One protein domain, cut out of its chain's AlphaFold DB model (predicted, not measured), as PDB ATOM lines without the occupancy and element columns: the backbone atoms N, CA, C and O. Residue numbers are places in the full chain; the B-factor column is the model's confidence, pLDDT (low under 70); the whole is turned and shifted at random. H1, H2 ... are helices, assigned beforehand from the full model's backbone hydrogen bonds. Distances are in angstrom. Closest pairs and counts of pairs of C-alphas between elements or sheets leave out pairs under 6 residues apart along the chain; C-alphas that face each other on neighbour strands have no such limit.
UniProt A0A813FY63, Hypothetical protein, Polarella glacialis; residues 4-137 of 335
ATOM      1  N   PHE A   4     123.086  87.610  95.239       85.25
ATOM      2  CA  PHE A   4     123.972  88.769  95.121       85.25
ATOM      3  C   PHE A   4     124.980  88.876  96.274       85.25
ATOM      4  O   PHE A   4     126.182  88.922  96.042       85.25
ATOM      5  N   TRP A   5     124.503  88.855  97.523       82.69
ATOM      6  CA  TRP A   5     125.380  88.994  98.691       82.69
ATOM      7  C   TRP A   5     126.250  87.765  98.944       82.69
ATOM      8  O   TRP A   5     127.308  87.901  99.537       82.69
ATOM      9  N   ALA A   6     125.829  86.578  98.506       82.75
ATOM     10  CA  ALA A   6     126.660  85.383  98.606       82.75
ATOM     11  C   ALA A   6     127.801  85.405  97.577       82.75
ATOM     12  O   ALA A   6     128.903  84.957  97.875       82.75
ATOM     13  N   ASP A   7     127.532  85.948  96.390       85.25
ATOM     14  CA  ASP A   7     128.468  85.979  95.268       85.25
ATOM     15  C   ASP A   7     129.496  87.115  95.381       85.25
ATOM     16  O   ASP A   7     130.654  86.936  95.015       85.25
ATOM     17  N   GLU A   8     129.067  88.290  95.852       85.94
ATOM     18  CA  GLU A   8     129.815  89.542  95.679       85.94
ATOM     19  C   GLU A   8     130.379  90.126  96.985       85.94
ATOM     20  O   GLU A   8     130.965  91.205  96.952       85.94
ATOM     21  N   PHE A   9     130.209  89.477  98.147       81.00
ATOM     22  CA  PHE A   9     130.562  90.067  99.456       81.00
ATOM     23  C   PHE A   9     132.018  90.550  99.576       81.00
ATOM     24  O   PHE A   9     132.309  91.438 100.375       81.00
ATOM     25  N   ASP A  10     132.933  89.954  98.818       79.62
ATOM     26  CA  ASP A  10     134.363  90.254  98.770       79.62
ATOM     27  C   ASP A  10     134.765  91.061  97.520       79.62
ATOM     28  O   ASP A  10     135.950  91.326  97.310       79.62
ATOM     29  N   SER A  11     133.805  91.470  96.686       86.06
ATOM     30  CA  SER A  11     134.060  92.367  95.560       86.06
ATOM     31  C   SER A  11     134.480  93.761  96.071       86.06
ATOM     32  O   SER A  11     133.908  94.261  97.046       86.06
ATOM     33  N   PRO A  12     135.453  94.441  95.426       82.94
ATOM     34  CA  PRO A  12     136.019  95.709  95.903       82.94
ATOM     35  C   PRO A  12     134.996  96.802  96.225       82.94
ATOM     36  O   PRO A  12     135.184  97.556  97.184       82.94
ATOM     37  N   LEU A  13     133.898  96.878  95.465       83.31
ATOM     38  CA  LEU A  13     132.797  97.817  95.707       83.31
ATOM     39  C   LEU A  13     132.149  97.633  97.086       83.31
ATOM     40  O   LEU A  13     131.769  98.611  97.721       83.31
ATOM     41  N   LEU A  14     132.032  96.389  97.551       83.38
ATOM     42  CA  LEU A  14     131.285  96.021  98.758       83.38
ATOM     43  C   LEU A  14     132.180  95.917 100.001       83.38
ATOM     44  O   LEU A  14     131.706  95.631 101.099       83.38
ATOM     45  N   SER A  15     133.469  96.224  99.852       76.62
ATOM     46  CA  SER A  15     134.490  96.094 100.897       76.62
ATOM     47  C   SER A  15     134.268  96.966 102.147       76.62
ATOM     48  O   SER A  15     134.926  96.738 103.164       76.62
ATOM     49  N   ARG A  16     133.361  97.959 102.110       78.31
ATOM     50  CA  ARG A  16     133.187  98.965 103.181       78.31
ATOM     51  C   ARG A  16     131.754  99.070 103.709       78.31
ATOM     52  O   ARG A  16     130.996  99.958 103.327       78.31
ATOM     53  N   GLY A  17     131.399  98.204 104.658       71.88
ATOM     54  CA  GLY A  17     130.149  98.328 105.425       71.88
ATOM     55  C   GLY A  17     128.876  98.030 104.624       71.88
ATOM     56  O   GLY A  17     127.807  98.527 104.968       71.88
ATOM     57  N   PHE A  18     128.987  97.267 103.531       78.81
ATOM     58  CA  PHE A  18     127.840  96.809 102.736       78.81
ATOM     59  C   PHE A  18     127.210  95.523 103.293       78.81
ATOM     60  O   PHE A  18     126.133  95.128 102.855       78.81
ATOM     61  N   ASP A  19     127.825  94.898 104.296       73.12
ATOM     62  CA  ASP A  19     127.309  93.730 105.013       73.12
ATOM     63  C   ASP A  19     125.922  93.980 105.625       73.12
ATOM     64  O   ASP A  19     125.088  93.072 105.666       73.12
ATOM     65  N   VAL A  20     125.616  95.227 105.997       76.81
ATOM     66  CA  VAL A  20     124.286  95.646 106.473       76.81
ATOM     67  C   VAL A  20     123.168  95.366 105.462       76.81
ATOM     68  O   VAL A  20     122.018  95.178 105.854       76.81
ATOM     69  N   LEU A  21     123.485  95.296 104.165       79.69
ATOM     70  CA  LEU A  21     122.513  95.032 103.104       79.69
ATOM     71  C   LEU A  21     122.144  93.551 102.968       79.69
ATOM     72  O   LEU A  21     121.163  93.237 102.294       79.69
ATOM     73  N   SER A  22     122.864  92.650 103.643       76.56
ATOM     74  CA  SER A  22     122.422  91.259 103.817       76.56
ATOM     75  C   SER A  22     121.134  91.164 104.651       76.56
ATOM     76  O   SER A  22     120.395  90.185 104.552       76.56
ATOM     77  N   GLN A  23     120.832  92.198 105.446       81.25
ATOM     78  CA  GLN A  23     119.602  92.294 106.222       81.25
ATOM     79  C   GLN A  23     118.493  92.913 105.367       81.25
ATOM     80  O   GLN A  23     118.553  94.086 104.998       81.25
ATOM     81  N   GLU A  24     117.440  92.141 105.096       83.00
ATOM     82  CA  GLU A  24     116.366  92.536 104.174       83.00
ATOM     83  C   GLU A  24     115.714  93.878 104.545       83.00
ATOM     84  O   GLU A  24     115.535  94.742 103.688       83.00
ATOM     85  N   VAL A  25     115.413  94.096 105.830       82.19
ATOM     86  CA  VAL A  25     114.775  95.337 106.301       82.19
ATOM     87  C   VAL A  25     115.666  96.555 106.049       82.19
ATOM     88  O   VAL A  25     115.187  97.569 105.540       82.19
ATOM     89  N   LEU A  26     116.961  96.462 106.367       83.44
ATOM     90  CA  LEU A  26     117.910  97.555 106.142       83.44
ATOM     91  C   LEU A  26     118.138  97.789 104.646       83.44
ATOM     92  O   LEU A  26     118.150  98.934 104.202       83.44
ATOM     93  N   SER A  27     118.227  96.720 103.850       86.69
ATOM     94  CA  SER A  27     118.328  96.805 102.391       86.69
ATOM     95  C   SER A  27     117.137  97.541 101.772       86.69
ATOM     96  O   SER A  27     117.326  98.437 100.945       86.69
ATOM     97  N   GLN A  28     115.912  97.249 102.219       89.19
ATOM     98  CA  GLN A  28     114.710  97.947 101.757       89.19
ATOM     99  C   GLN A  28     114.706  99.425 102.174       89.19
ATOM    100  O   GLN A  28     114.346 100.289 101.372       89.19
ATOM    101  N   GLN A  29     115.131  99.735 103.404       91.50
ATOM    102  CA  GLN A  29     115.238 101.118 103.884       91.50
ATOM    103  C   GLN A  29     116.271 101.921 103.087       91.50
ATOM    104  O   GLN A  29     115.964 103.028 102.644       91.50
ATOM    105  N   ILE A  30     117.456 101.355 102.851       93.62
ATOM    106  CA  ILE A  30     118.522 101.998 102.074       93.62
ATOM    107  C   ILE A  30     118.095 102.158 100.616       93.62
ATOM    108  O   ILE A  30     118.221 103.245 100.066       93.62
ATOM    109  N   THR A  31     117.489 101.136 100.009       93.50
ATOM    110  CA  THR A  31     116.945 101.238  98.646       93.50
ATOM    111  C   THR A  31     115.921 102.364  98.538       93.50
ATOM    112  O   THR A  31     115.971 103.167  97.608       93.50
ATOM    113  N   LYS A  32     115.002 102.474  99.506       95.19
ATOM    114  CA  LYS A  32     114.020 103.565  99.542       95.19
ATOM    115  C   LYS A  32     114.696 104.933  99.686       95.19
ATOM    116  O   LYS A  32     114.279 105.877  99.016       95.19
ATOM    117  N   ARG A  33     115.725 105.033 100.533       96.38
ATOM    118  CA  ARG A  33     116.531 106.247 100.728       96.38
ATOM    119  C   ARG A  33     117.207 106.669  99.421       96.38
ATOM    120  O   ARG A  33     116.958 107.775  98.956       96.38
ATOM    121  N   VAL A  34     117.941 105.767  98.769       97.25
ATOM    122  CA  VAL A  34     118.648 106.042  97.504       97.25
ATOM    123  C   VAL A  34     117.678 106.360  96.362       97.25
ATOM    124  O   VAL A  34     117.938 107.265  95.581       97.25
ATOM    125  N   ARG A  35     116.508 105.714  96.278       96.56
ATOM    126  CA  ARG A  35     115.484 106.086  95.275       96.56
ATOM    127  C   ARG A  35     114.981 107.516  95.431       96.56
ATOM    128  O   ARG A  35     114.690 108.173  94.437       96.56
ATOM    129  N   SER A  36     114.911 108.025  96.662       97.12
ATOM    130  CA  SER A  36     114.497 109.413  96.897       97.12
ATOM    131  C   SER A  36     115.501 110.440  96.360       97.12
ATOM    132  O   SER A  36     115.134 111.593  96.138       97.12
ATOM    133  N   TRP A  37     116.742 110.033  96.076       98.06
ATOM    134  CA  TRP A  37     117.803 110.922  95.604       98.06
ATOM    135  C   TRP A  37     117.503 111.599  94.271       98.06
ATOM    136  O   TRP A  37     117.941 112.727  94.067       98.06
ATOM    137  N   VAL A  38     116.701 110.972  93.401       97.12
ATOM    138  CA  VAL A  38     116.233 111.608  92.158       97.12
ATOM    139  C   VAL A  38     115.492 112.917  92.458       97.12
ATOM    140  O   VAL A  38     115.637 113.882  91.720       97.12
ATOM    141  N   SER A  39     114.745 112.974  93.566       96.44
ATOM    142  CA  SER A  39     114.034 114.184  94.001       96.44
ATOM    143  C   SER A  39     114.899 115.141  94.830       96.44
ATOM    144  O   SER A  39     114.603 116.332  94.899       96.44
ATOM    145  N   LEU A  40     115.970 114.639  95.460       96.50
ATOM    146  CA  LEU A  40     116.888 115.455  96.262       96.50
ATOM    147  C   LEU A  40     117.908 116.212  95.406       96.50
ATOM    148  O   LEU A  40     118.244 117.343  95.742       96.50
ATOM    149  N   LEU A  41     118.405 115.601  94.327       97.38
ATOM    150  CA  LEU A  41     119.391 116.212  93.439       97.38
ATOM    151  C   LEU A  41     118.711 117.209  92.484       97.38
ATOM    152  O   LEU A  41     117.927 116.793  91.621       97.38
ATOM    153  N   PRO A  42     119.025 118.519  92.561       94.75
ATOM    154  CA  PRO A  42     118.420 119.502  91.672       94.75
ATOM    155  C   PRO A  42     118.701 119.189  90.198       94.75
ATOM    156  O   PRO A  42     119.850 119.015  89.798       94.75
ATOM    157  N   GLY A  43     117.650 119.147  89.376       94.25
ATOM    158  CA  GLY A  43     117.768 118.891  87.937       94.25
ATOM    159  C   GLY A  43     117.616 117.422  87.522       94.25
ATOM    160  O   GLY A  43     117.451 117.165  86.329       94.25
ATOM    161  N   ALA A  44     117.638 116.463  88.457       96.31
ATOM    162  CA  ALA A  44     117.608 115.034  88.130       96.31
ATOM    163  C   ALA A  44     116.261 114.556  87.565       96.31
ATOM    164  O   ALA A  44     116.234 113.860  86.549       96.31
ATOM    165  N   GLU A  45     115.133 114.981  88.140       95.06
ATOM    166  CA  GLU A  45     113.800 114.637  87.617       95.06
ATOM    167  C   GLU A  45     113.569 115.154  86.188       95.06
ATOM    168  O   GLU A  45     112.827 114.545  85.414       95.06
ATOM    169  N   GLN A  46     114.219 116.262  85.822       94.25
ATOM    170  CA  GLN A  46     114.087 116.917  84.523       94.25
ATOM    171  C   GLN A  46     114.905 116.229  83.423       94.25
ATOM    172  O   GLN A  46     114.641 116.465  82.239       94.25
ATOM    173  N   VAL A  47     115.873 115.376  83.781       93.69
ATOM    174  CA  VAL A  47     116.668 114.625  82.806       93.69
ATOM    175  C   VAL A  47     115.746 113.684  82.025       93.69
ATOM    176  O   VAL A  47     115.183 112.731  82.567       93.69
ATOM    177  N   GLN A  48     115.597 113.966  80.730       89.00
ATOM    178  CA  GLN A  48     114.916 113.088  79.784       89.00
ATOM    179  C   GLN A  48     115.872 111.975  79.368       89.00
ATOM    180  O   GLN A  48     117.006 112.255  78.990       89.00
ATOM    181  N   ILE A  49     115.412 110.728  79.453       85.88
ATOM    182  CA  ILE A  49     116.232 109.549  79.172       85.88
ATOM    183  C   ILE A  49     115.461 108.644  78.237       85.88
ATOM    184  O   ILE A  49     114.416 108.104  78.612       85.88
ATOM    185  N   ASP A  50     116.000 108.460  77.040       84.62
ATOM    186  CA  ASP A  50     115.617 107.351  76.187       84.62
ATOM    187  C   ASP A  50     116.506 106.160  76.549       84.62
ATOM    188  O   ASP A  50     117.683 106.113  76.215       84.62
ATOM    189  N   VAL A  51     115.959 105.176  77.262       78.00
ATOM    190  CA  VAL A  51     116.717 103.967  77.631       78.00
ATOM    191  C   VAL A  51     117.203 103.180  76.405       78.00
ATOM    192  O   VAL A  51     118.135 102.387  76.528       78.00
ATOM    193  N   ALA A  52     116.628 103.411  75.216       77.88
ATOM    194  CA  ALA A  52     117.129 102.843  73.969       77.88
ATOM    195  C   ALA A  52     118.448 103.492  73.498       77.88
ATOM    196  O   ALA A  52     119.149 102.895  72.674       77.88
ATOM    197  N   ASP A  53     118.839 104.655  74.035       74.81
ATOM    198  CA  ASP A  53     120.079 105.353  73.668       74.81
ATOM    199  C   ASP A  53     121.344 104.597  74.069       74.81
ATOM    200  O   ASP A  53     122.375 104.770  73.419       74.81
ATOM    201  N   ALA A  54     121.276 103.682  75.041       72.25
ATOM    202  CA  ALA A  54     122.405 102.812  75.379       72.25
ATOM    203  C   ALA A  54     122.938 102.061  74.140       72.25
ATOM    204  O   ALA A  54     124.147 101.935  73.943       72.25
ATOM    205  N   SER A  55     122.037 101.652  73.236       73.94
ATOM    206  CA  SER A  55     122.389 100.976  71.979       73.94
ATOM    207  C   SER A  55     123.120 101.873  70.966       73.94
ATOM    208  O   SER A  55     123.709 101.380  70.001       73.94
ATOM    209  N   ARG A  56     123.090 103.195  71.169       74.00
ATOM    210  CA  ARG A  56     123.746 104.185  70.307       74.00
ATOM    211  C   ARG A  56     125.200 104.439  70.687       74.00
ATOM    212  O   ARG A  56     125.935 104.969  69.853       74.00
ATOM    213  N   CYS A  57     125.646 104.038  71.881       81.88
ATOM    214  CA  CYS A  57     127.063 104.078  72.225       81.88
ATOM    215  C   CYS A  57     127.823 103.067  71.351       81.88
ATOM    216  O   CYS A  57     127.733 101.857  71.545       81.88
ATOM    217  N   LYS A  58     128.549 103.576  70.348       83.00
ATOM    218  CA  LYS A  58     129.341 102.783  69.390       83.00
ATOM    219  C   LYS A  58     130.849 102.976  69.553       83.00
ATOM    220  O   LYS A  58     131.622 102.428  68.770       83.00
ATOM    221  N   CYS A  59     131.273 103.769  70.539       88.69
ATOM    222  CA  CYS A  59     132.685 104.001  70.814       88.69
ATOM    223  C   CYS A  59     133.303 102.726  71.403       88.69
ATOM    224  O   CYS A  59     133.154 102.445  72.591       88.69
ATOM    225  N   LEU A  60     133.980 101.943  70.559       89.50
ATOM    226  CA  LEU A  60     134.586 100.667  70.956       89.50
ATOM    227  C   LEU A  60     135.637 100.839  72.058       89.50
ATOM    228  O   LEU A  60     135.766  99.975  72.921       89.50
ATOM    229  N   GLU A  61     136.361 101.959  72.054       90.50
ATOM    230  CA  GLU A  61     137.342 102.274  73.090       90.50
ATOM    231  C   GLU A  61     136.677 102.487  74.453       90.50
ATOM    232  O   GLU A  61     137.064 101.839  75.425       90.50
ATOM    233  N   ALA A  62     135.626 103.311  74.514       91.62
ATOM    234  CA  ALA A  62     134.873 103.538  75.745       91.62
ATOM    235  C   ALA A  62     134.250 102.234  76.269       91.62
ATOM    236  O   ALA A  62     134.399 101.912  77.444       91.62
ATOM    237  N   ILE A  63     133.638 101.430  75.390       93.69
ATOM    238  CA  ILE A  63     133.042 100.136  75.768       93.69
ATOM    239  C   ILE A  63     134.093  99.202  76.372       93.69
ATOM    240  O   ILE A  63     133.857  98.626  77.432       93.69
ATOM    241  N   ARG A  64     135.281  99.109  75.764       95.19
ATOM    242  CA  ARG A  64     136.385  98.297  76.292       95.19
ATOM    243  C   ARG A  64     136.837  98.763  77.679       95.19
ATOM    244  O   ARG A  64     137.253  97.947  78.500       95.19
ATOM    245  N   ILE A  65     136.809 100.071  77.936       94.50
ATOM    246  CA  ILE A  65     137.120 100.619  79.259       94.50
ATOM    247  C   ILE A  65     136.021 100.232  80.260       94.50
ATOM    248  O   ILE A  65     136.348  99.790  81.360       94.50
ATOM    249  N   PHE A  66     134.744 100.319  79.873       95.81
ATOM    250  CA  PHE A  66     133.615  99.946  80.731       95.81
ATOM    251  C   PHE A  66     133.659  98.473  81.133       95.81
ATOM    252  O   PHE A  66     133.444  98.160  82.299       95.81
ATOM    253  N   GLU A  67     133.970  97.582  80.191       95.38
ATOM    254  CA  GLU A  67     134.128  96.145  80.447       95.38
ATOM    255  C   GLU A  67     135.216  95.893  81.498       95.38
ATOM    256  O   GLU A  67     134.958  95.261  82.521       95.38
ATOM    257  N   LYS A  68     136.405  96.485  81.316       94.06
ATOM    258  CA  LYS A  68     137.511  96.355  82.278       94.06
ATOM    259  C   LYS A  68     137.181  96.926  83.653       94.06
ATOM    260  O   LYS A  68     137.632  96.394  84.664       94.06
ATOM    261  N   ASP A  69     136.455  98.038  83.715       92.81
ATOM    262  CA  ASP A  69     136.056  98.618  84.996       92.81
ATOM    263  C   ASP A  69     134.973  97.785  85.685       92.81
ATOM    264  O   ASP A  69     135.034  97.618  86.904       92.81
ATOM    265  N   ALA A  70     134.047  97.185  84.934       94.12
ATOM    266  CA  ALA A  70     133.070  96.250  85.479       94.12
ATOM    267  C   ALA A  70     133.743  94.994  86.058       94.12
ATOM    268  O   ALA A  70     133.430  94.601  87.183       94.12
ATOM    269  N   GLU A  71     134.732  94.430  85.358       92.12
ATOM    270  CA  GLU A  71     135.540  93.292  85.829       92.12
ATOM    271  C   GLU A  71     136.298  93.583  87.133       92.12
ATOM    272  O   GLU A  71     136.427  92.713  87.993       92.12
ATOM    273  N   ARG A  72     136.796  94.814  87.304       89.56
ATOM    274  CA  ARG A  72     137.474  95.250  88.539       89.56
ATOM    275  C   ARG A  72     136.502  95.565  89.673       89.56
ATOM    276  O   ARG A  72     136.900  95.547  90.834       89.56
ATOM    277  N   THR A  73     135.257  95.898  89.341       89.88
ATOM    278  CA  THR A  73     134.225  96.278  90.310       89.88
ATOM    279  C   THR A  73     133.567  95.047  90.932       89.88
ATOM    280  O   THR A  73     133.457  94.972  92.157       89.88
ATOM    281  N   PHE A  74     133.156  94.091  90.093       88.62
ATOM    282  CA  PHE A  74     132.582  92.802  90.489       88.62
ATOM    283  C   PHE A  74     133.537  91.702  90.045       88.62
ATOM    284  O   PHE A  74     133.637  91.415  88.853       88.62
ATOM    285  N   VAL A  75     134.288  91.134  90.986       84.94
ATOM    286  CA  VAL A  75     135.431  90.276  90.654       84.94
ATOM    287  C   VAL A  75     134.946  88.852  90.366       84.94
ATOM    288  O   VAL A  75     134.308  88.261  91.241       84.94
ATOM    289  N   PRO A  76     135.265  88.268  89.194       77.31
ATOM    290  CA  PRO A  76     134.933  86.878  88.889       77.31
ATOM    291  C   PRO A  76     135.476  85.904  89.942       77.31
ATOM    292  O   PRO A  76     136.565  86.107  90.480       77.31
ATOM    293  N   LYS A  77     134.726  84.833  90.218       83.62
ATOM    294  CA  LYS A  77     135.068  83.815  91.224       83.62
ATOM    295  C   LYS A  77     135.346  82.460  90.575       83.62
ATOM    296  O   LYS A  77     134.866  82.195  89.477       83.62
ATOM    297  N   ASP A  78     136.035  81.580  91.303       84.06
ATOM    298  CA  ASP A  78     136.414  80.223  90.862       84.06
ATOM    299  C   ASP A  78     135.233  79.220  90.779       84.06
ATOM    300  O   ASP A  78     135.436  78.017  90.611       84.06
ATOM    301  N   ASP A  79     133.989  79.695  90.880       90.62
ATOM    302  CA  ASP A  79     132.767  78.905  90.722       90.62
ATOM    303  C   ASP A  79     132.024  79.336  89.450       90.62
ATOM    304  O   ASP A  79     131.695  80.509  89.273       90.62
ATOM    305  N   ALA A  80     131.724  78.375  88.571       91.19
ATOM    306  CA  ALA A  80     131.126  78.647  87.266       91.19
ATOM    307  C   ALA A  80     129.737  79.307  87.348       91.19
ATOM    308  O   ALA A  80     129.410  80.153  86.516       91.19
ATOM    309  N   GLN A  81     128.913  78.947  88.340       89.94
ATOM    310  CA  GLN A  81     127.585  79.543  88.501       89.94
ATOM    311  C   GLN A  81     127.678  80.957  89.070       89.94
ATOM    312  O   GLN A  81     126.906  81.831  88.675       89.94
ATOM    313  N   VAL A  82     128.607  81.182  90.004       89.69
ATOM    314  CA  VAL A  82     128.895  82.525  90.523       89.69
ATOM    315  C   VAL A  82     129.401  83.409  89.389       89.69
ATOM    316  O   VAL A  82     128.863  84.491  89.182       89.69
ATOM    317  N   GLN A  83     130.345  82.915  88.588       90.19
ATOM    318  CA  GLN A  83     130.895  83.629  87.443       90.19
ATOM    319  C   GLN A  83     129.817  84.032  86.428       90.19
ATOM    320  O   GLN A  83     129.812  85.174  85.975       90.19
ATOM    321  N   GLU A  84     128.884  83.136  86.092       91.31
ATOM    322  CA  GLU A  84     127.770  83.456  85.190       91.31
ATOM    323  C   GLU A  84     126.899  84.592  85.749       91.31
ATOM    324  O   GLU A  84     126.581  85.549  85.038       91.31
ATOM    325  N   ARG A  85     126.564  84.547  87.046       92.00
ATOM    326  CA  ARG A  85     125.778  85.608  87.696       92.00
ATOM    327  C   ARG A  85     126.547  86.927  87.795       92.00
ATOM    328  O   ARG A  85     125.966  87.982  87.540       92.00
ATOM    329  N   THR A  86     127.841  86.886  88.104       91.75
ATOM    330  CA  THR A  86     128.722  88.062  88.127       91.75
ATOM    331  C   THR A  86     128.833  88.690  86.736       91.75
ATOM    332  O   THR A  86     128.699  89.905  86.610       91.75
ATOM    333  N   ALA A  87     128.953  87.888  85.674       92.69
ATOM    334  CA  ALA A  87     128.990  88.380  84.297       92.69
ATOM    335  C   ALA A  87     127.702  89.130  83.909       92.69
ATOM    336  O   ALA A  87     127.760  90.168  83.251       92.69
ATOM    337  N   VAL A  88     126.530  88.678  84.375       92.69
ATOM    338  CA  VAL A  88     125.263  89.410  84.176       92.69
ATOM    339  C   VAL A  88     125.304  90.793  84.841       92.69
ATOM    340  O   VAL A  88     124.817  91.769  84.265       92.69
ATOM    341  N   ARG A  89     125.903  90.912  86.033       91.62
ATOM    342  CA  ARG A  89     126.041  92.191  86.757       91.62
ATOM    343  C   ARG A  89     127.031  93.126  86.068       91.62
ATOM    344  O   ARG A  89     126.735  94.309  85.908       91.62
ATOM    345  N   GLN A  90     128.156  92.589  85.601       94.44
ATOM    346  CA  GLN A  90     129.132  93.334  84.807       94.44
ATOM    347  C   GLN A  90     128.503  93.855  83.510       94.44
ATOM    348  O   GLN A  90     128.610  95.043  83.210       94.44
ATOM    349  N   GLN A  91     127.754  93.014  82.789       94.88
ATOM    350  CA  GLN A  91     127.044  93.437  81.584       94.88
ATOM    351  C   GLN A  91     126.028  94.543  81.889       94.88
ATOM    352  O   GLN A  91     125.942  95.521  81.150       94.88
ATOM    353  N   LYS A  92     125.284  94.431  82.998       94.00
ATOM    354  CA  LYS A  92     124.347  95.476  83.434       94.00
ATOM    355  C   LYS A  92     125.066  96.807  83.684       94.00
ATOM    356  O   LYS A  92     124.588  97.845  83.230       94.00
ATOM    357  N   GLN A  93     126.229  96.778  84.338       95.38
ATOM    358  CA  GLN A  93     127.060  97.966  84.550       95.38
ATOM    359  C   GLN A  93     127.504  98.591  83.222       95.38
ATOM    360  O   GLN A  93     127.398  99.806  83.062       95.38
ATOM    361  N   VAL A  94     127.950  97.777  82.260       95.75
ATOM    362  CA  VAL A  94     128.350  98.242  80.922       95.75
ATOM    363  C   VAL A  94     127.179  98.909  80.195       95.75
ATOM    364  O   VAL A  94     127.353  99.987  79.630       95.75
ATOM    365  N   GLU A  95     125.977  98.332  80.234       95.00
ATOM    366  CA  GLU A  95     124.794  98.936  79.604       95.00
ATOM    367  C   GLU A  95     124.375 100.254  80.272       95.00
ATOM    368  O   GLU A  95     124.052 101.224  79.584       95.00
ATOM    369  N   HIS A  96     124.444 100.342  81.604       95.69
ATOM    370  CA  HIS A  96     124.214 101.606  82.308       95.69
ATOM    371  C   HIS A  96     125.266 102.664  81.955       95.69
ATOM    372  O   HIS A  96     124.923 103.829  81.764       95.69
ATOM    373  N   LEU A  97     126.536 102.272  81.826       95.88
ATOM    374  CA  LEU A  97     127.602 103.182  81.412       95.88
ATOM    375  C   LEU A  97     127.400 103.683  79.986       95.88
ATOM    376  O   LEU A  97     127.534 104.879  79.755       95.88
ATOM    377  N   LYS A  98     126.994 102.820  79.048       94.88
ATOM    378  CA  LYS A  98     126.619 103.236  77.687       94.88
ATOM    379  C   LYS A  98     125.476 104.249  77.692       94.88
ATOM    380  O   LYS A  98     125.535 105.218  76.938       94.88
ATOM    381  N   LEU A  99     124.466 104.038  78.542       93.94
ATOM    382  CA  LEU A  99     123.337 104.958  78.690       93.94
ATOM    383  C   LEU A  99     123.775 106.325  79.222       93.94
ATOM    384  O   LEU A  99     123.335 107.344  78.719       93.94
ATOM    385  N   VAL A 100     124.652 106.372  80.226       94.12
ATOM    386  CA  VAL A 100     125.153 107.654  80.751       94.12
ATOM    387  C   VAL A 100     126.111 108.319  79.755       94.12
ATOM    388  O   VAL A 100     126.078 109.535  79.566       94.12
ATOM    389  N   TYR A 101     126.934 107.527  79.066       92.81
ATOM    390  CA  TYR A 101     127.887 108.010  78.069       92.81
ATOM    391  C   TYR A 101     127.208 108.654  76.857       92.81
ATOM    392  O   TYR A 101     127.818 109.516  76.228       92.81
ATOM    393  N   SER A 102     125.954 108.301  76.537       87.81
ATOM    394  CA  SER A 102     125.217 108.969  75.453       87.81
ATOM    395  C   SER A 102     125.100 110.480  75.673       87.81
ATOM    396  O   SER A 102     125.041 111.222  74.697       87.81
ATOM    397  N   GLU A 103     125.153 110.927  76.928       88.69
ATOM    398  CA  GLU A 103     125.173 112.338  77.309       88.69
ATOM    399  C   GLU A 103     126.576 112.837  77.663       88.69
ATOM    400  O   GLU A 103     126.994 113.876  77.164       88.69
ATOM    401  N   VAL A 104     127.319 112.102  78.498       90.12
ATOM    402  CA  VAL A 104     128.635 112.555  78.992       90.12
ATOM    403  C   VAL A 104     129.668 112.651  77.861       90.12
ATOM    404  O   VAL A 104     130.514 113.542  77.890       90.12
ATOM    405  N   GLN A 105     129.593 111.751  76.867       90.00
ATOM    406  CA  GLN A 105     130.476 111.684  75.688       90.00
ATOM    407  C   GLN A 105     131.984 111.701  76.013       90.00
ATOM    408  O   GLN A 105     132.811 112.071  75.183       90.00
ATOM    409  N   ASP A 106     132.334 111.291  77.228       90.62
ATOM    410  CA  ASP A 106     133.681 111.223  77.778       90.62
ATOM    411  C   ASP A 106     133.648 110.265  78.980       90.62
ATOM    412  O   ASP A 106     132.570 109.848  79.426       90.62
ATOM    413  N   TYR A 107     134.809 109.869  79.494       93.12
ATOM    414  CA  TYR A 107     134.851 108.928  80.600       93.12
ATOM    415  C   TYR A 107     136.029 109.134  81.545       93.12
ATOM    416  O   TYR A 107     137.195 109.135  81.153       93.12
ATOM    417  N   HIS A 108     135.696 109.178  82.831       94.00
ATOM    418  CA  HIS A 108     136.620 109.009  83.937       94.00
ATOM    419  C   HIS A 108     136.177 107.813  84.784       94.00
ATOM    420  O   HIS A 108     134.989 107.663  85.075       94.00
ATOM    421  N   GLN A 109     137.127 107.011  85.268       91.56
ATOM    422  CA  GLN A 109     136.857 105.783  86.032       91.56
ATOM    423  C   GLN A 109     135.956 105.997  87.266       91.56
ATOM    424  O   GLN A 109     135.182 105.121  87.645       91.56
ATOM    425  N   GLY A 110     136.004 107.187  87.873       92.38
ATOM    426  CA  GLY A 110     135.102 107.557  88.971       92.38
ATOM    427  C   GLY A 110     133.609 107.449  88.621       92.38
ATOM    428  O   GLY A 110     132.820 107.060  89.479       92.38
ATOM    429  N   LEU A 111     133.230 107.693  87.359       95.12
ATOM    430  CA  LEU A 111     131.860 107.482  86.883       95.12
ATOM    431  C   LEU A 111     131.482 105.995  86.889       95.12
ATOM    432  O   LEU A 111     130.359 105.655  87.257       95.12
ATOM    433  N   GLY A 112     132.426 105.115  86.546       95.12
ATOM    434  CA  GLY A 112     132.283 103.663  86.655       95.12
ATOM    435  C   GLY A 112     131.870 103.225  88.055       95.12
ATOM    436  O   GLY A 112     130.900 102.481  88.205       95.12
ATOM    437  N   TYR A 113     132.544 103.751  89.080       93.12
ATOM    438  CA  TYR A 113     132.238 103.459  90.484       93.12
ATOM    439  C   TYR A 113     130.880 104.014  90.924       93.12
ATOM    440  O   TYR A 113     130.123 103.324  91.606       93.12
ATOM    441  N   ILE A 114     130.534 105.231  90.497       96.06
ATOM    442  CA  ILE A 114     129.224 105.838  90.778       96.06
ATOM    443  C   ILE A 114     128.094 104.999  90.175       96.06
ATOM    444  O   ILE A 114     127.139 104.654  90.868       96.06
ATOM    445  N   VAL A 115     128.211 104.635  88.897       96.62
ATOM    446  CA  VAL A 115     127.216 103.812  88.199       96.62
ATOM    447  C   VAL A 115     127.114 102.436  88.851       96.62
ATOM    448  O   VAL A 115     126.007 101.947  89.070       96.62
ATOM    449  N   ALA A 116     128.246 101.840  89.232       94.81
ATOM    450  CA  ALA A 116     128.272 100.567  89.934       94.81
ATOM    451  C   ALA A 116     127.578 100.597  91.299       94.81
ATOM    452  O   ALA A 116     126.902  99.638  91.661       94.81
ATOM    453  N   PHE A 117     127.738 101.685  92.049       95.50
ATOM    454  CA  PHE A 117     127.071 101.873  93.329       95.50
ATOM    455  C   PHE A 117     125.563 102.089  93.152       95.50
ATOM    456  O   PHE A 117     124.756 101.401  93.776       95.50
ATOM    457  N   LEU A 118     125.161 103.005  92.266       96.88
ATOM    458  CA  LEU A 118     123.752 103.338  92.054       96.88
ATOM    459  C   LEU A 118     122.944 102.132  91.548       96.88
ATOM    460  O   LEU A 118     121.801 101.948  91.966       96.88
ATOM    461  N   GLN A 119     123.528 101.271  90.704       95.19
ATOM    462  CA  GLN A 119     122.814 100.107  90.155       95.19
ATOM    463  C   GLN A 119     122.450  99.048  91.201       95.19
ATOM    464  O   GLN A 119     121.649  98.160  90.903       95.19
ATOM    465  N   LEU A 120     123.033  99.121  92.405       92.25
ATOM    466  CA  LEU A 120     122.670  98.251  93.522       92.25
ATOM    467  C   LEU A 120     121.250  98.543  94.030       92.25
ATOM    468  O   LEU A 120     120.612  97.659  94.596       92.25
ATOM    469  N   PHE A 121     120.750  99.768  93.822       93.56
ATOM    470  CA  PHE A 121     119.490 100.249  94.403       93.56
ATOM    471  C   PHE A 121     118.485 100.749  93.360       93.56
ATOM    472  O   PHE A 121     117.273 100.742  93.607       93.56
ATOM    473  N   LEU A 122     118.981 101.212  92.212       95.38
ATOM    474  CA  LEU A 122     118.212 101.953  91.222       95.38
ATOM    475  C   LEU A 122     118.054 101.190  89.912       95.38
ATOM    476  O   LEU A 122     118.933 100.435  89.486       95.38
ATOM    477  N   GLU A 123     116.936 101.453  89.241       93.69
ATOM    478  CA  GLU A 123     116.751 101.046  87.852       93.69
ATOM    479  C   GLU A 123     117.505 101.986  86.900       93.69
ATOM    480  O   GLU A 123     117.863 103.113  87.255       93.69
ATOM    481  N   ALA A 124     117.710 101.540  85.654       93.69
ATOM    482  CA  ALA A 124     118.519 102.248  84.658       93.69
ATOM    483  C   ALA A 124     118.135 103.729  84.490       93.69
ATOM    484  O   ALA A 124     119.008 104.589  84.391       93.69
ATOM    485  N   LYS A 125     116.829 104.036  84.502       93.94
ATOM    486  CA  LYS A 125     116.325 105.409  84.380       93.94
ATOM    487  C   LYS A 125     116.742 106.279  85.570       93.94
ATOM    488  O   LYS A 125     117.343 107.321  85.362       93.94
ATOM    489  N   GLU A 126     116.430 105.863  86.795       95.75
ATOM    490  CA  GLU A 126     116.708 106.644  88.014       95.75
ATOM    491  C   GLU A 126     118.216 106.873  88.185       95.75
ATOM    492  O   GLU A 126     118.661 107.981  88.479       95.75
ATOM    493  N   LEU A 127     119.007 105.829  87.929       96.62
ATOM    494  CA  LEU A 127     120.465 105.894  87.946       96.62
ATOM    495  C   LEU A 127     120.993 106.929  86.957       96.62
ATOM    496  O   LEU A 127     121.794 107.788  87.327       96.62
ATOM    497  N   ALA A 128     120.549 106.851  85.702       95.75
ATOM    498  CA  ALA A 128     121.019 107.755  84.668       95.75
ATOM    499  C   ALA A 128     120.541 109.196  84.923       95.75
ATOM    500  O   ALA A 128     121.304 110.127  84.674       95.75
ATOM    501  N   GLN A 129     119.357 109.399  85.522       96.56
ATOM    502  CA  GLN A 129     118.889 110.726  85.945       96.56
ATOM    503  C   GLN A 129     119.865 111.365  86.935       96.56
ATOM    504  O   GLN A 129     120.258 112.515  86.749       96.56
ATOM    505  N   ILE A 130     120.311 110.607  87.941       97.88
ATOM    506  CA  ILE A 130     121.280 111.091  88.930       97.88
ATOM    507  C   ILE A 130     122.644 111.346  88.282       97.88
ATOM    508  O   ILE A 130     123.197 112.435  88.429       97.88
ATOM    509  N   ALA A 131     123.187 110.375  87.543       97.06
ATOM    510  CA  ALA A 131     124.523 110.482  86.960       97.06
ATOM    511  C   ALA A 131     124.640 111.645  85.956       97.06
ATOM    512  O   ALA A 131     125.606 112.411  85.998       97.06
ATOM    513  N   ILE A 132     123.636 111.823  85.091       95.94
ATOM    514  CA  ILE A 132     123.601 112.907  84.101       95.94
ATOM    515  C   ILE A 132     123.374 114.262  84.786       95.94
ATOM    516  O   ILE A 132     124.006 115.248  84.405       95.94
ATOM    517  N   ALA A 133     122.517 114.344  85.809       97.06
ATOM    518  CA  ALA A 133     122.319 115.593  86.546       97.06
ATOM    519  C   ALA A 133     123.578 116.030  87.304       97.06
ATOM    520  O   ALA A 133     123.930 117.207  87.265       97.06
ATOM    521  N   LEU A 134     124.301 115.086  87.918       97.12
ATOM    522  CA  LEU A 134     125.612 115.352  88.512       97.12
ATOM    523  C   LEU A 134     126.590 115.906  87.474       97.12
ATOM    524  O   LEU A 134     127.255 116.905  87.740       97.12
ATOM    525  N   HIS A 135     126.648 115.283  86.295       95.06
ATOM    526  CA  HIS A 135     127.525 115.704  85.205       95.06
ATOM    527  C   HIS A 135     127.215 117.119  84.693       95.06
ATOM    528  O   HIS A 135     128.135 117.894  84.448       95.06
ATOM    529  N   ARG A 136     125.932 117.466  84.539       94.81
ATOM    530  CA  ARG A 136     125.488 118.765  84.001       94.81
ATOM    531  C   ARG A 136     125.592 119.921  84.996       94.81
ATOM    532  O   ARG A 136     125.408 121.069  84.608       94.81
ATOM    533  N   SER A 137     125.785 119.642  86.281       96.06
ATOM    534  CA  SER A 137     125.691 120.666  87.317       96.06
ATOM    535  C   SER A 137     127.045 121.304  87.619       96.06
ATOM    536  O   SER A 137     127.908 120.665  88.223       96.06
TER     537      SER A 137
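AT A GLANCE: This is residues 4 to 137 of the 335 residues of the protein "Hypothetical protein" of Polarella glacialis (UniProt A0A813FY63). A helical hairpin, H7 and H8, fills the middle between two long helices, H6 on one side and H3 on the other. H5 and H4 cross H6, while the short H1 and H2 lie toward the end where H3 begins. The printed part has 134 residues with eight named helices, H1 to H8 in chain order, and no named strand: all helix. It is compact and rounded, with a radius of gyration of the C-alphas of 14.9 A and spans of 38 by 36 by 22 A.

HOW THE PARTS SIT: The hub is H6, residues 80 to 104, touching five helices. Its residues 90 to 98 alone touch H5, residues 60 to 73, at a steep tilt of 47 degrees, opposite ways; the closest C-alphas, of Ala 70 and Gln 90, are 4.9 A apart. H4, residues 51 to 56, touches H6 about perpendicular at 87 degrees, with C-alphas 54 and 99 closest at 4.1 A. H8, residues 124 to 136, touches H6 through Val 100 and Ala 128, C-alphas 5.7 A apart. H7, residues 109 to 118, forms a hairpin with H8 at 40 degrees. H3, residues 24 to 40, touches H8 with residues 35 to 38 alone, closest C-alphas 38 and 130 at 6.0 A, and is apart from H6. H2, residues 19 to 22, touches H3 only at the corner. H1, residues 4 to 8, only just touches H6, with 3 pairs of C-alphas within 8 A. Every O i to N i+4 pair is within hydrogen-bond range in H1, H5, H7 and H8, against 10 of 13 in H3, 20 of 21 in H6 and 0 of 2 in H4, where 2 of 3 O i to N i+3 pairs are; H2 is too short for an i+4 pair.

IN THESE COORDINATES: H6 runs 35.0 A from C-alpha 80 at (131.126, 78.647, 87.266). H3 measures 24.3 A, H5 19.8 A and H8 17.9 A. H1 begins at C-alpha 4 (123.972, 88.769, 95.121), and H8 ends at C-alpha 136 (125.488, 118.765, 84.001).

THE WHOLE: The C-alphas farthest apart, of Gln 46 and Asp 78, are 43.4 A apart. The printed part has no cut and no long link. No printed residue is under 70 in pLDDT.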